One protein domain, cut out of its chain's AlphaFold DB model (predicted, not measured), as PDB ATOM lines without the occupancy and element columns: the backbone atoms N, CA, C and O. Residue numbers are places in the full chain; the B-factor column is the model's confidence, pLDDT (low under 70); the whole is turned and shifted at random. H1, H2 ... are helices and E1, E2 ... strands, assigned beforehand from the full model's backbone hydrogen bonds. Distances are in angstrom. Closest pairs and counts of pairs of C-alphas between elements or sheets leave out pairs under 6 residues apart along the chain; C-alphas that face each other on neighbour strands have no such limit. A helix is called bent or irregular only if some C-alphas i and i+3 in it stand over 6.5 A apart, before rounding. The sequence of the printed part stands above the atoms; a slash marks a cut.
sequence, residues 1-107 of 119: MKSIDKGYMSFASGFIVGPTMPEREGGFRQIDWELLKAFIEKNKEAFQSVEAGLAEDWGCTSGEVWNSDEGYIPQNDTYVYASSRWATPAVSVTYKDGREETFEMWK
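Overview. This is residues 1 to 107 of the 119 residues of an uncharacterized protein of Bacillus thuringiensis subsp. kurstaki (UniProt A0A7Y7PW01). One twisted antiparallel sheet of four strands, E3 E2 E4 E5, makes the core, with H2 running along one face and the short H3 across the other, three layers in all with helices on both faces of the sheet. H1 packs on H3 and lies off the sheet, toward one end of the longest axis, while the unnamed stretch from 68 to 88 joins the edge strand E3 to the inner strand E4. The printed part has 107 residues, with three named helices and five named strands in the order H1 E1 H2 E2 H3 E3 E4 E5; the class is mixed, helices and strands. The whole is compact, with a radius of gyration of the C-alphas of 13.6 A, and elongated, spanning 41 by 27 by 26 A.

Arrangement. Start at residues 11 to 20, H1, which touches H3, residues 55 to 61, at a steep tilt of 44 degrees, opposite ways; the closest C-alphas, of Phe 11 and Cys 60, are 5.6 A apart. Next look at E1, residues 29 to 31, which pairs with no named strand; its residues 29 to 30 pair with 83 to 84, and its residues 30 to 31 with 106 to 107. H2, residues 33 to 43, is on the sheet at a height of 9.9 A, over E2, residues 47 to 54, and along it at 18 degrees on the local plane. On the opposite face H3 has a height of 6.7 A and runs across E2 at 82 degrees on the local plane. E3, residues 63 to 67, is antiparallel to E2, with N 50 and O 66 at 2.8 A. E4, residues 89 to 95, is antiparallel to E2 on the other side, with N 51 and O 92 at 2.9 A. E5, residues 100 to 104, forms a hairpin with E4, with N 93 and O 101 at 2.8 A. Every O i to N i+4 pair is within hydrogen-bond range in H2, against 4 of 6 in H1 and 1 of 3 in H3, where 2 of 4 O i to N i+3 pairs are.

Along the chain. Find C-alpha 11 at (165.712, 170.905, 168.876); from there H1 runs 14.9 A, irregular but only just, with C-alphas 16 and 19 6.7 A apart. E1 measures 6.9 A and H2 15.3 A. Find C-alpha 47 at (159.800, 162.934, 195.365), where E2 begins its 20.2 A. H3, 8.6 A, is irregular, with C-alphas 56 and 59 8.9 A apart. E3 measures 11.3 A, E4 19.9 A and E5 13.8 A, ending at C-alpha 104, (171.488, 156.926, 184.236).

Size, cuts and confidence. The two C-alphas farthest apart, of Thr 20 and Glu 45, are 41.3 A apart. The printed part has no cut, and its long link is E3 to E4, with 21 residues. The mean pLDDT of the printed part is 84.4; look for values under 70 at residues 9, 11 to 15, 18 to 19, 22 to 26 and 77 to 78.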
ATOM      1  N   MET A   1     172.448 152.577 189.716       75.12
ATOM      2  CA  MET A   1     172.147 153.904 189.147       75.12
ATOM      3  C   MET A   1     173.312 154.816 189.464       75.12
ATOM      4  O   MET A   1     173.723 154.857 190.620       75.12
ATOM      5  N   LYS A   2     173.883 155.465 188.452       83.12
ATOM      6  CA  LYS A   2     174.975 156.432 188.601       83.12
ATOM      7  C   LYS A   2     174.402 157.831 188.405       83.12
ATOM      8  O   LYS A   2     173.620 158.021 187.478       83.12
ATOM      9  N   SER A   3     174.781 158.775 189.264       87.38
ATOM     10  CA  SER A   3     174.416 160.180 189.074       87.38
ATOM     11  C   SER A   3     175.190 160.774 187.892       87.38
ATOM     12  O   SER A   3     176.376 160.471 187.714       87.38
ATOM     13  N   ILE A   4     174.502 161.559 187.067       88.44
ATOM     14  CA  ILE A   4     175.028 162.189 185.854       88.44
ATOM     15  C   ILE A   4     174.489 163.618 185.717       88.44
ATOM     16  O   ILE A   4     173.461 163.946 186.303       88.44
ATOM     17  N   ASP A   5     175.153 164.440 184.906       84.81
ATOM     18  CA  ASP A   5     174.681 165.782 184.553       84.81
ATOM     19  C   ASP A   5     173.763 165.755 183.320       84.81
ATOM     20  O   ASP A   5     173.931 164.921 182.424       84.81
ATOM     21  N   LYS A   6     172.823 166.707 183.249       82.94
ATOM     22  CA  LYS A   6     171.977 166.936 182.069       82.94
ATOM     23  C   LYS A   6     172.701 167.792 181.029       82.94
ATOM     24  O   LYS A   6     173.102 168.924 181.295       82.94
ATOM     25  N   GLY A   7     172.792 167.276 179.814       79.19
ATOM     26  CA  GLY A   7     173.069 168.038 178.607       79.19
ATOM     27  C   GLY A   7     171.782 168.648 178.056       79.19
ATOM     28  O   GLY A   7     170.836 167.945 177.707       79.19
ATOM     29  N   TYR A   8     171.750 169.974 177.948       76.12
ATOM     30  CA  TYR A   8     170.642 170.683 177.317       76.12
ATOM     31  C   TYR A   8     170.997 171.018 175.872       76.12
ATOM     32  O   TYR A   8     171.820 171.897 175.610       76.12
ATOM     33  N   MET A   9     170.347 170.333 174.933       68.94
ATOM     34  CA  MET A   9     170.348 170.710 173.526       68.94
ATOM     35  C   MET A   9     168.990 171.287 173.129       68.94
ATOM     36  O   MET A   9     167.946 170.933 173.676       68.94
ATOM     37  N   SER A  10     169.023 172.235 172.192       70.94
ATOM     38  CA  SER A  10     167.819 172.701 171.512       70.94
ATOM     39  C   SER A  10     167.465 171.746 170.377       70.94
ATOM     40  O   SER A  10     168.329 171.032 169.866       70.94
ATOM     41  N   PHE A  11     166.218 171.810 169.911       62.69
ATOM     42  CA  PHE A  11     165.712 170.905 168.876       62.69
ATOM     43  C   PHE A  11     166.558 170.979 167.606       62.69
ATOM     44  O   PHE A  11     166.973 169.964 167.056       62.69
ATOM     45  N   ALA A  12     166.908 172.196 167.180       67.12
ATOM     46  CA  ALA A  12     167.762 172.406 166.016       67.12
ATOM     47  C   ALA A  12     169.168 171.807 166.204       67.12
ATOM     48  O   ALA A  12     169.725 171.251 165.260       67.12
ATOM     49  N   SER A  13     169.729 171.885 167.414       68.44
ATOM     50  CA  SER A  13     171.034 171.296 167.725       68.44
ATOM     51  C   SER A  13     170.982 169.766 167.740       68.44
ATOM     52  O   SER A  13     171.867 169.136 167.164       68.44
ATOM     53  N   GLY A  14     169.933 169.168 168.315       66.62
ATOM     54  CA  GLY A  14     169.741 167.714 168.344       66.62
ATOM     55  C   GLY A  14     169.671 167.100 166.941       66.62
ATOM     56  O   GLY A  14     170.357 166.116 166.660       66.62
ATOM     57  N   PHE A  15     168.954 167.745 166.011       67.12
ATOM     58  CA  PHE A  15     168.861 167.305 164.608       67.12
ATOM     59  C   PHE A  15     170.188 167.359 163.842       67.12
ATOM     60  O   PHE A  15     170.395 166.573 162.918       67.12
ATOM     61  N   ILE A  16     171.080 168.285 164.196       70.44
ATOM     62  CA  ILE A  16     172.390 168.428 163.547       70.44
ATOM     63  C   ILE A  16     173.389 167.435 164.143       70.44
ATOM     64  O   ILE A  16     174.147 166.801 163.411       70.44
ATOM     65  N   VAL A  17     173.397 167.306 165.470       70.38
ATOM     66  CA  VAL A  17     174.412 166.543 166.201       70.38
ATOM     67  C   VAL A  17     174.092 165.052 166.193       70.38
ATOM     68  O   VAL A  17     174.975 164.261 165.865       70.38
ATOM     69  N   GLY A  18     172.844 164.659 166.461       67.75
ATOM     70  CA  GLY A  18     172.432 163.259 166.615       67.75
ATOM     71  C   GLY A  18     172.916 162.318 165.499       67.75
ATOM     72  O   GLY A  18     173.559 161.319 165.812       67.75
ATOM     73  N   PRO A  19     172.715 162.639 164.203       69.12
ATOM     74  CA  PRO A  19     173.166 161.791 163.090       69.12
ATOM     75  C   PRO A  19     174.690 161.686 162.935       69.12
ATOM     76  O   PRO A  19     175.177 160.801 162.235       69.12
ATOM     77  N   THR A  20     175.443 162.612 163.533       70.75
ATOM     78  CA  THR A  20     176.911 162.676 163.436       70.75
ATOM     79  C   THR A  20     177.620 162.053 164.635       70.75
ATOM     80  O   THR A  20     178.833 161.848 164.585       70.75
ATOM     81  N   MET A  21     176.882 161.744 165.706       71.88
ATOM     82  CA  MET A  21     177.453 161.151 166.907       71.88
ATOM     83  C   MET A  21     177.798 159.679 166.661       71.88
ATOM     84  O   MET A  21     176.976 158.938 166.116       71.88
ATOM     85  N   PRO A  22     178.999 159.230 167.061       69.56
ATOM     86  CA  PRO A  22     179.343 157.820 166.980       69.56
ATOM     87  C   PRO A  22     178.403 157.006 167.873       69.56
ATOM     88  O   PRO A  22     178.004 157.456 168.950       69.56
ATOM     89  N   GLU A  23     178.068 155.792 167.436       69.25
ATOM     90  CA  GLU A  23     177.339 154.853 168.286       69.25
ATOM     91  C   GLU A  23     178.144 154.597 169.566       69.25
ATOM     92  O   GLU A  23     179.367 154.419 169.533       69.25
ATOM     93  N   ARG A  24     177.466 154.599 170.717       69.69
ATOM     94  CA  ARG A  24     178.119 154.277 171.985       69.69
ATOM     95  C   ARG A  24     178.537 152.810 171.996       69.69
ATOM     96  O   ARG A  24     177.795 151.929 171.557       69.69
ATOM     97  N   GLU A  25     179.697 152.535 172.593       64.00
ATOM     98  CA  GLU A  25     180.079 151.161 172.921       64.00
ATOM     99  C   GLU A  25     178.974 150.519 173.777       64.00
ATOM    100  O   GLU A  25     178.510 151.080 174.780       64.00
ATOM    101  N   GLY A  26     178.499 149.356 173.328       65.50
ATOM    102  CA  GLY A  26     177.338 148.689 173.910       65.50
ATOM    103  C   GLY A  26     176.003 148.974 173.213       65.50
ATOM    104  O   GLY A  26     174.982 148.622 173.776       65.50
ATOM    105  N   GLY A  27     175.980 149.557 172.010       75.69
ATOM    106  CA  GLY A  27     174.819 149.509 171.109       75.69
ATOM    107  C   GLY A  27     173.584 150.297 171.568       75.69
ATOM    108  O   GLY A  27     173.691 151.298 172.274       75.69
ATOM    109  N   PHE A  28     172.405 149.864 171.112       83.31
ATOM    110  CA  PHE A  28     171.129 150.542 171.355       83.31
ATOM    111  C   PHE A  28     170.713 150.448 172.831       83.31
ATOM    112  O   PHE A  28     170.669 149.367 173.425       83.31
ATOM    113  N   ARG A  29     170.425 151.605 173.431       87.62
ATOM    114  CA  ARG A  29     170.014 151.735 174.829       87.62
ATOM    115  C   ARG A  29     168.601 152.272 174.875       87.62
ATOM    116  O   ARG A  29     168.265 153.213 174.165       87.62
ATOM    117  N   GLN A  30     167.806 151.709 175.764       88.88
ATOM    118  CA  GLN A  30     166.481 152.208 176.094       88.88
ATOM    119  C   GLN A  30     166.374 152.345 177.602       88.88
ATOM    120  O   GLN A  30     167.074 151.655 178.344       88.88
ATOM    121  N   ILE A  31     165.508 153.228 178.065       89.25
ATOM    122  CA  ILE A  31     165.232 153.364 179.486       89.25
ATOM    123  C   ILE A  31     164.706 152.049 180.076       89.25
ATOM    124  O   ILE A  31     164.034 151.247 179.418       89.25
ATOM    125  N   ASP A  32     165.038 151.816 181.339       90.38
ATOM    126  CA  ASP A  32     164.502 150.689 182.091       90.38
ATOM    127  C   ASP A  32     163.263 151.138 182.878       90.38
ATOM    128  O   ASP A  32     163.356 151.600 184.016       90.38
ATOM    129  N   TRP A  33     162.095 151.035 182.241       87.56
ATOM    130  CA  TRP A  33     160.816 151.446 182.824       87.56
ATOM    131  C   TRP A  33     160.425 150.657 184.079       87.56
ATOM    132  O   TRP A  33     159.800 151.211 184.984       87.56
ATOM    133  N   GLU A  34     160.807 149.381 184.168       88.75
ATOM    134  CA  GLU A  34     160.535 148.556 185.349       88.75
ATOM    135  C   GLU A  34     161.374 149.034 186.534       88.75
ATOM    136  O   GLU A  34     160.858 149.209 187.644       88.75
ATOM    137  N   LEU A  35     162.658 149.313 186.285       91.06
ATOM    138  CA  LEU A  35     163.548 149.895 187.282       91.06
ATOM    139  C   LEU A  35     163.072 151.286 187.716       91.06
ATOM    140  O   LEU A  35     163.098 151.582 188.913       91.06
ATOM    141  N   LEU A  36     162.596 152.111 186.777       90.88
ATOM    142  CA  LEU A  36     162.031 153.429 187.065       90.88
ATOM    143  C   LEU A  36     160.824 153.334 187.988       90.88
ATOM    144  O   LEU A  36     160.788 153.985 189.030       90.88
ATOM    145  N   LYS A  37     159.863 152.475 187.648       90.88
ATOM    146  CA  LYS A  37     158.676 152.257 188.470       90.88
ATOM    147  C   LYS A  37     159.050 151.803 189.880       90.88
ATOM    148  O   LYS A  37     158.588 152.378 190.859       90.88
ATOM    149  N   ALA A  38     159.930 150.807 190.001       92.25
ATOM    150  CA  ALA A  38     160.389 150.328 191.303       92.25
ATOM    151  C   ALA A  38     161.092 151.432 192.113       92.25
ATOM    152  O   ALA A  38     160.945 151.506 193.336       92.25
ATOM    153  N   PHE A  39     161.847 152.300 191.440       93.19
ATOM    154  CA  PHE A  39     162.512 153.439 192.057       93.19
ATOM    155  C   PHE A  39     161.520 154.499 192.544       93.19
ATOM    156  O   PHE A  39     161.659 154.961 193.678       93.19
ATOM    157  N   ILE A  40     160.502 154.830 191.748       93.38
ATOM    158  CA  ILE A  40     159.422 155.746 192.135       93.38
ATOM    159  C   ILE A  40     158.656 155.170 193.322       93.38
ATOM    160  O   ILE A  40     158.603 155.804 194.369       93.38
ATOM    161  N   GLU A  41     158.146 153.941 193.237       94.12
ATOM    162  CA  GLU A  41     157.350 153.339 194.317       94.12
ATOM    163  C   GLU A  41     158.092 153.293 195.656       94.12
ATOM    164  O   GLU A  41     157.501 153.529 196.709       94.12
ATOM    165  N   LYS A  42     159.403 153.036 195.618       94.94
ATOM    166  CA  LYS A  42     160.242 152.987 196.815       94.94
ATOM    167  C   LYS A  42     160.461 154.360 197.463       94.94
ATOM    168  O   LYS A  42     160.716 154.413 198.662       94.94
ATOM    169  N   ASN A  43     160.415 155.446 196.692       94.00
ATOM    170  CA  ASN A  43     160.882 156.765 197.137       94.00
ATOM    171  C   ASN A  43     159.861 157.902 196.938       94.00
ATOM    172  O   ASN A  43     160.151 159.040 197.302       94.00
ATOM    173  N   LYS A  44     158.663 157.615 196.415       92.31
ATOM    174  CA  LYS A  44     157.619 158.596 196.064       92.31
ATOM    175  C   LYS A  44     157.225 159.551 197.189       92.31
ATOM    176  O   LYS A  44     156.775 160.659 196.929       92.31
ATOM    177  N   GLU A  45     157.416 159.164 198.449       93.56
ATOM    178  CA  GLU A  45     157.165 160.054 199.588       93.56
ATOM    179  C   GLU A  45     158.115 161.260 199.616       93.56
ATOM    180  O   GLU A  45     157.702 162.345 200.034       93.56
ATOM    181  N   ALA A  46     159.352 161.087 199.142       94.38
ATOM    182  CA  ALA A  46     160.385 162.119 199.084       94.38
ATOM    183  C   ALA A  46     160.401 162.894 197.755       94.38
ATOM    184  O   ALA A  46     160.993 163.973 197.685       94.38
ATOM    185  N   PHE A  47     159.777 162.356 196.707       95.56
ATOM    186  CA  PHE A  47     159.800 162.934 195.365       95.56
ATOM    187  C   PHE A  47     158.665 163.938 195.165       95.56
ATOM    188  O   PHE A  47     157.551 163.738 195.648       95.56
ATOM    189  N   GLN A  48     158.969 165.014 194.450       96.62
ATOM    190  CA  GLN A  48     158.005 165.990 193.953       96.62
ATOM    191  C   GLN A  48     157.590 165.635 192.521       96.62
ATOM    192  O   GLN A  48     156.401 165.523 192.240       96.62
ATOM    193  N   SER A  49     158.568 165.409 191.643       94.88
ATOM    194  CA  SER A  49     158.340 164.991 190.259       94.88
ATOM    195  C   SER A  49     159.504 164.174 189.713       94.88
ATOM    196  O   SER A  49     160.617 164.191 190.252       94.88
ATOM    197  N   VAL A  50     159.223 163.415 188.657       93.94
ATOM    198  CA  VAL A  50     160.183 162.570 187.959       93.94
ATOM    199  C   VAL A  50     160.012 162.747 186.456       93.94
ATOM    200  O   VAL A  50     158.927 162.551 185.911       93.94
ATOM    201  N   GLU A  51     161.113 163.067 185.787       92.81
ATOM    202  CA  GLU A  51     161.213 163.200 184.337       92.81
ATOM    203  C   GLU A  51     162.101 162.097 183.767       92.81
ATOM    204  O   GLU A  51     163.141 161.766 184.337       92.81
ATOM    205  N   ALA A  52     161.730 161.565 182.611       91.19
ATOM    206  CA  ALA A  52     162.550 160.640 181.836       91.19
ATOM    207  C   ALA A  52     162.965 161.300 180.522       91.19
ATOM    208  O   ALA A  52     162.197 162.092 179.986       91.19
ATOM    209  N   GLY A  53     164.144 160.970 179.991       90.50
ATOM    210  CA  GLY A  53     164.631 161.495 178.712       90.50
ATOM    211  C   GLY A  53     166.024 160.985 178.341       90.50
ATOM    212  O   GLY A  53     166.535 160.032 178.935       90.50
ATOM    213  N   LEU A  54     166.663 161.634 177.366       89.44
ATOM    214  CA  LEU A  54     168.058 161.383 176.998       89.44
ATOM    215  C   LEU A  54     168.956 162.440 177.644       89.44
ATOM    216  O   LEU A  54     168.788 163.631 177.394       89.44
ATOM    217  N   ALA A  55     169.929 162.015 178.454       88.12
ATOM    218  CA  ALA A  55     170.783 162.908 179.238       88.12
ATOM    219  C   ALA A  55     171.481 163.964 178.376       88.12
ATOM    220  O   ALA A  55     171.542 165.119 178.766       88.12
ATOM    221  N   GLU A  56     171.991 163.587 177.207       86.62
ATOM    222  CA  GLU A  56     172.724 164.471 176.302       86.62
ATOM    223  C   GLU A  56     171.815 165.361 175.438       86.62
ATOM    224  O   GLU A  56     172.323 166.286 174.811       86.62
ATOM    225  N   ASP A  57     170.500 165.115 175.410       83.88
ATOM    226  CA  ASP A  57     169.512 165.844 174.596       83.88
ATOM    227  C   ASP A  57     168.248 166.183 175.405       83.88
ATOM    228  O   ASP A  57     167.118 166.058 174.924       83.88
ATOM    229  N   TRP A  58     168.419 166.570 176.675       85.31
ATOM    230  CA  TRP A  58     167.308 166.642 177.633       85.31
ATOM    231  C   TRP A  58     166.201 167.578 177.146       85.31
ATOM    232  O   TRP A  58     165.040 167.190 177.080       85.31
ATOM    233  N   GLY A  59     166.574 168.777 176.685       80.06
ATOM    234  CA  GLY A  59     165.645 169.845 176.298       80.06
ATOM    235  C   GLY A  59     164.683 169.524 175.149       80.06
ATOM    236  O   GLY A  59     163.813 170.342 174.859       80.06
ATOM    237  N   CYS A  60     164.837 168.386 174.469       75.69
ATOM    238  CA  CYS A  60     163.972 167.960 173.363       75.69
ATOM    239  C   CYS A  60     163.409 166.550 173.520       75.69
ATOM    240  O   CYS A  60     162.571 166.139 172.719       75.69
ATOM    241  N   THR A  61     163.886 165.806 174.514       82.81
ATOM    242  CA  THR A  61     163.605 164.375 174.662       82.81
ATOM    243  C   THR A  61     162.991 164.038 176.006       82.81
ATOM    244  O   THR A  61     162.430 162.952 176.147       82.81
ATOM    245  N   SER A  62     163.086 164.951 176.978       86.81
ATOM    246  CA  SER A  62     162.560 164.743 178.313       86.81
ATOM    247  C   SER A  62     161.071 165.029 178.419       86.81
ATOM    248  O   SER A  62     160.574 165.988 177.829       86.81
ATOM    249  N   GLY A  63     160.398 164.283 179.285       88.94
ATOM    250  CA  GLY A  63     159.038 164.566 179.719       88.94
ATOM    251  C   GLY A  63     158.795 164.046 181.128       88.94
ATOM    252  O   GLY A  63     159.451 163.104 181.587       88.94
ATOM    253  N   GLU A  64     157.863 164.686 181.827       91.00
ATOM    254  CA  GLU A  64     157.437 164.257 183.156       91.00
ATOM    255  C   GLU A  64     156.670 162.939 183.039       91.00
ATOM    256  O   GLU A  64     155.792 162.808 182.192       91.00
ATOM    257  N   VAL A  65     157.024 161.952 183.858       91.44
ATOM    258  CA  VAL A  65     156.400 160.616 183.869       91.44
ATOM    259  C   VAL A  65     155.685 160.319 185.180       91.44
ATOM    260  O   VAL A  65     154.871 159.397 185.251       91.44
ATOM    261  N   TRP A  66     155.987 161.081 186.231       93.44
ATOM    262  CA  TRP A  66     155.317 160.987 187.517       93.44
ATOM    263  C   TRP A  66     155.425 162.304 188.287       93.44
ATOM    264  O   TRP A  66     156.490 162.921 188.299       93.44
ATOM    265  N   ASN A  67     154.373 162.683 189.010       93.81
ATOM    266  CA  ASN A  67     154.425 163.751 190.006       93.81
ATOM    267  C   ASN A  67     153.597 163.411 191.259       93.81
ATOM    268  O   ASN A  67     152.805 162.465 191.278       93.81
ATOM    269  N   SER A  68     153.803 164.172 192.336       93.38
ATOM    270  CA  SER A  68     153.127 163.937 193.617       93.38
ATOM    271  C   SER A  68     151.623 164.209 193.605       93.38
ATOM    272  O   SER A  68     150.934 163.763 194.524       93.38
ATOM    273  N   ASP A  69     151.136 164.956 192.616       91.62
ATOM    274  CA  ASP A  69     149.782 165.509 192.594       91.62
ATOM    275  C   ASP A  69     148.823 164.613 191.792       91.62
ATOM    276  O   ASP A  69     147.701 164.351 192.225       91.62
ATOM    277  N   GLU A  70     149.290 164.093 190.658       88.75
ATOM    278  CA  GLU A  70     148.539 163.283 189.693       88.75
ATOM    279  C   GLU A  70     149.004 161.819 189.660       88.75
ATOM    280  O   GLU A  70     148.267 160.937 189.214       88.75
ATOM    281  N   GLY A  71     150.195 161.522 190.182       89.56
ATOM    282  CA  GLY A  71     150.798 160.198 190.081       89.56
ATOM    283  C   GLY A  71     151.467 160.002 188.723       89.56
ATOM    284  O   GLY A  71     152.205 160.870 188.273       89.56
ATOM    285  N   TYR A  72     151.279 158.837 188.098       89.62
ATOM    286  CA  TYR A  72     151.904 158.533 186.807       89.62
ATOM    287  C   TYR A  72     151.222 159.288 185.665       89.62
ATOM    288  O   TYR A  72     150.001 159.227 185.521       89.62
ATOM    289  N   ILE A  73     152.026 159.951 184.834       86.75
ATOM    290  CA  ILE A  73     151.541 160.755 183.712       86.75
ATOM    291  C   ILE A  73     151.364 159.862 182.480       86.75
ATOM    292  O   ILE A  73     152.312 159.169 182.093       86.75
ATOM    293  N   PRO A  74     150.173 159.841 181.854       77.38
ATOM    294  CA  PRO A  74     149.935 159.053 180.653       77.38
ATOM    295  C   PRO A  74     150.798 159.529 179.484       77.38
ATOM    296  O   PRO A  74     150.990 160.723 179.283       77.38
ATOM    297  N   GLN A  75     151.212 158.603 178.618       70.12
ATOM    298  CA  GLN A  75     151.957 158.917 177.390       70.12
ATOM    299  C   GLN A  75     151.249 159.941 176.480       70.12
ATOM    300  O   GLN A  75     151.896 160.712 175.781       70.12
ATOM    301  N   ASN A  76     149.914 159.973 176.471       70.00
ATOM    302  CA  ASN A  76     149.179 160.961 175.673       70.00
ATOM    303  C   ASN A  76     149.410 162.403 176.155       70.00
ATOM    304  O   ASN A  76     149.241 163.333 175.368       70.00
ATOM    305  N   ASP A  77     149.816 162.563 177.414       68.88
ATOM    306  CA  ASP A  77     150.029 163.849 178.072       68.88
ATOM    307  C   ASP A  77     151.530 164.190 178.189       68.88
ATOM    308  O   ASP A  77     151.884 165.340 178.448       68.88
ATOM    309  N   THR A  78     152.424 163.221 177.931       67.62
ATOM    310  CA  THR A  78     153.885 163.386 177.973       67.62
ATOM    311  C   THR A  78     154.578 162.628 176.839       67.62
ATOM    312  O   THR A  78     154.461 161.409 176.700       67.62
ATOM    313  N   TYR A  79     155.335 163.342 176.003       70.00
ATOM    314  CA  TYR A  79     156.110 162.723 174.928       70.00
ATOM    315  C   TYR A  79     157.583 162.642 175.322       70.00
ATOM    316  O   TYR A  79     158.273 163.658 175.383       70.00
ATOM    317  N   VAL A  80     158.052 161.422 175.584       79.94
ATOM    318  CA  VAL A  80     159.432 161.134 175.989       79.94
ATOM    319  C   VAL A  80     160.128 160.331 174.901       79.94
ATOM    320  O   VAL A  80     159.669 159.251 174.528       79.94
ATOM    321  N   TYR A  81     161.285 160.807 174.449       78.88
ATOM    322  CA  TYR A  81     162.219 159.976 173.694       78.88
ATOM    323  C   TYR A  81     163.141 159.277 174.684       78.88
ATOM    324  O   TYR A  81     164.023 159.898 175.269       78.88
ATOM    325  N   ALA A  82     162.933 157.979 174.891       78.25
ATOM    326  CA  ALA A  82     163.618 157.232 175.945       78.25
ATOM    327  C   ALA A  82     164.603 156.176 175.422       78.25
ATOM    328  O   ALA A  82     165.029 155.285 176.161       78.25
ATOM    329  N   SER A  83     164.962 156.251 174.141       84.94
ATOM    330  CA  SER A  83     165.825 155.283 173.476       84.94
ATOM    331  C   SER A  83     166.814 155.974 172.528       84.94
ATOM    332  O   SER A  83     166.511 157.002 171.923       84.94
ATOM    333  N   SER A  84     168.047 155.466 172.444       83.19
ATOM    334  CA  SER A  84     169.088 156.030 171.581       83.19
ATOM    335  C   SER A  84     170.262 155.071 171.367       83.19
ATOM    336  O   SER A  84     170.575 154.230 172.209       83.19
ATOM    337  N   ARG A  85     170.965 155.236 170.240       83.81
ATOM    338  CA  ARG A  85     172.269 154.590 169.975       83.81
ATOM    339  C   ARG A  85     173.465 155.417 170.437       83.81
ATOM    340  O   ARG A  85     174.578 154.898 170.480       83.81
ATOM    341  N   TRP A  86     173.259 156.695 170.741       82.19
ATOM    342  CA  TRP A  86     174.345 157.644 171.000       82.19
ATOM    343  C   TRP A  86     174.194 158.365 172.346       82.19
ATOM    344  O   TRP A  86     175.195 158.632 173.013       82.19
ATOM    345  N   ALA A  87     172.959 158.623 172.778       85.69
ATOM    346  CA  ALA A  87     172.659 159.256 174.054       85.69
ATOM    347  C   ALA A  87     172.371 158.223 175.155       85.69
ATOM    348  O   ALA A  87     172.136 157.040 174.901       85.69
ATOM    349  N   THR A  88     172.403 158.683 176.396       88.56
ATOM    350  CA  THR A  88     172.190 157.917 177.616       88.56
ATOM    351  C   THR A  88     170.761 158.140 178.092       88.56
ATOM    352  O   THR A  88     170.454 159.241 178.552       88.56
ATOM    353  N   PRO A  89     169.881 157.126 178.043       90.44
ATOM    354  CA  PRO A  89     168.587 157.230 178.697       90.44
ATOM    355  C   PRO A  89     168.773 157.423 180.204       90.44
ATOM    356  O   PRO A  89     169.572 156.736 180.858       90.44
ATOM    357  N   ALA A  90     168.071 158.412 180.736       92.00
ATOM    358  CA  ALA A  90     168.252 158.890 182.089       92.00
ATOM    359  C   ALA A  90     166.951 159.434 182.671       92.00
ATOM    360  O   ALA A  90     165.982 159.712 181.965       92.00
ATOM    361  N   VAL A  91     166.956 159.564 183.992       92.62
ATOM    362  CA  VAL A  91     165.820 160.023 184.781       92.62
ATOM    363  C   VAL A  91     166.281 161.130 185.703       92.62
ATOM    364  O   VAL A  91     167.276 160.971 186.408       92.62
ATOM    365  N   SER A  92     165.539 162.227 185.715       94.06
ATOM    366  CA  SER A  92     165.712 163.319 186.656       94.06
ATOM    367  C   SER A  92     164.637 163.272 187.715       94.06
ATOM    368  O   SER A  92     163.460 163.123 187.403       94.06
ATOM    369  N   VAL A  93     165.039 163.456 188.961       95.12
ATOM    370  CA  VAL A  93     164.138 163.511 190.104       95.12
ATOM    371  C   VAL A  93     164.251 164.868 190.758       95.12
ATOM    372  O   VAL A  93     165.339 165.265 191.173       95.12
ATOM    373  N   THR A  94     163.109 165.521 190.920       96.25
ATOM    374  CA  THR A  94     162.960 166.686 191.785       96.25
ATOM    375  C   THR A  94     162.416 166.204 193.121       96.25
ATOM    376  O   THR A  94     161.360 165.574 193.190       96.25
ATOM    377  N   TYR A  95     163.136 166.473 194.201       95.19
ATOM    378  CA  TYR A  95     162.750 166.120 195.562       95.19
ATOM    379  C   TYR A  95     161.887 167.225 196.177       95.19
ATOM    380  O   TYR A  95     162.000 168.398 195.823       95.19
ATOM    381  N   LYS A  96     161.061 166.877 197.170       93.81
ATOM    382  CA  LYS A  96     160.228 167.854 197.902       93.81
ATOM    383  C   LYS A  96     161.034 168.907 198.667       93.81
ATOM    384  O   LYS A  96     160.504 169.959 199.008       93.81
ATOM    385  N   ASP A  97     162.305 168.624 198.951       93.31
ATOM    386  CA  ASP A  97     163.246 169.567 199.565       93.31
ATOM    387  C   ASP A  97     163.890 170.532 198.546       93.31
ATOM    388  O   ASP A  97     164.701 171.376 198.929       93.31
ATOM    389  N   GLY A  98     163.521 170.430 197.263       89.81
ATOM    390  CA  GLY A  98     164.017 171.263 196.171       89.81
ATOM    391  C   GLY A  98     165.333 170.788 195.554       89.81
ATOM    392  O   GLY A  98     165.838 171.450 194.649       89.81
ATOM    393  N   ARG A  99     165.910 169.669 196.015       92.81
ATOM    394  CA  ARG A  99     167.068 169.062 195.343       92.81
ATOM    395  C   ARG A  99     166.640 168.440 194.017       92.81
ATOM    396  O   ARG A  99     165.539 167.909 193.905       92.81
ATOM    397  N   GLU A 100     167.544 168.455 193.047       93.06
ATOM    398  CA  GLU A 100     167.373 167.775 191.765       93.06
ATOM    399  C   GLU A 100     168.560 166.839 191.537       93.06
ATOM    400  O   GLU A 100     169.713 167.242 191.695       93.06
ATOM    401  N   GLU A 101     168.287 165.580 191.195       93.19
ATOM    402  CA  GLU A 101     169.320 164.590 190.890       93.19
ATOM    403  C   GLU A 101     168.953 163.837 189.613       93.19
ATOM    404  O   GLU A 101     167.818 163.396 189.443       93.19
ATOM    405  N   THR A 102     169.921 163.671 188.711       92.69
ATOM    406  CA  THR A 102     169.744 162.898 187.477       92.69
ATOM    407  C   THR A 102     170.561 161.620 187.529       92.69
ATOM    408  O   THR A 102     171.713 161.617 187.971       92.69
ATOM    409  N   PHE A 103     169.963 160.524 187.077       92.12
ATOM    410  CA  PHE A 103     170.537 159.189 187.115       92.12
ATOM    411  C   PHE A 103     170.483 158.535 185.742       92.12
ATOM    412  O   PHE A 103     169.453 158.566 185.071       92.12
ATOM    413  N   GLU A 104     171.565 157.861 185.356       91.75
ATOM    414  CA  GLU A 104     171.488 156.926 184.236       91.75
ATOM    415  C   GLU A 104     170.558 155.763 184.612       91.75
ATOM    416  O   GLU A 104     170.694 155.147 185.681       91.75
ATOM    417  N   MET A 105     169.603 155.471 183.731       90.75
ATOM    418  CA  MET A 105     168.615 154.425 183.950       90.75
ATOM    419  C   MET A 105     168.246 153.817 182.607       90.75
ATOM    420  O   MET A 105     167.353 154.286 181.916       90.75
ATOM    421  N   TRP A 106     168.982 152.788 182.213       90.62
ATOM    422  CA  TRP A 106     168.822 152.168 180.911       90.62
ATOM    423  C   TRP A 106     169.145 150.681 180.969       90.62
ATOM    424  O   TRP A 106     169.914 150.221 181.816       90.62
ATOM    425  N   LYS A 107     168.580 149.955 180.012       89.00
ATOM    426  CA  LYS A 107     168.934 148.587 179.663       89.00
ATOM    427  C   LYS A 107     169.308 148.526 178.190       89.00
ATOM    428  O   LYS A 107     168.931 149.384 177.387       89.00
TER     429      LYS A 107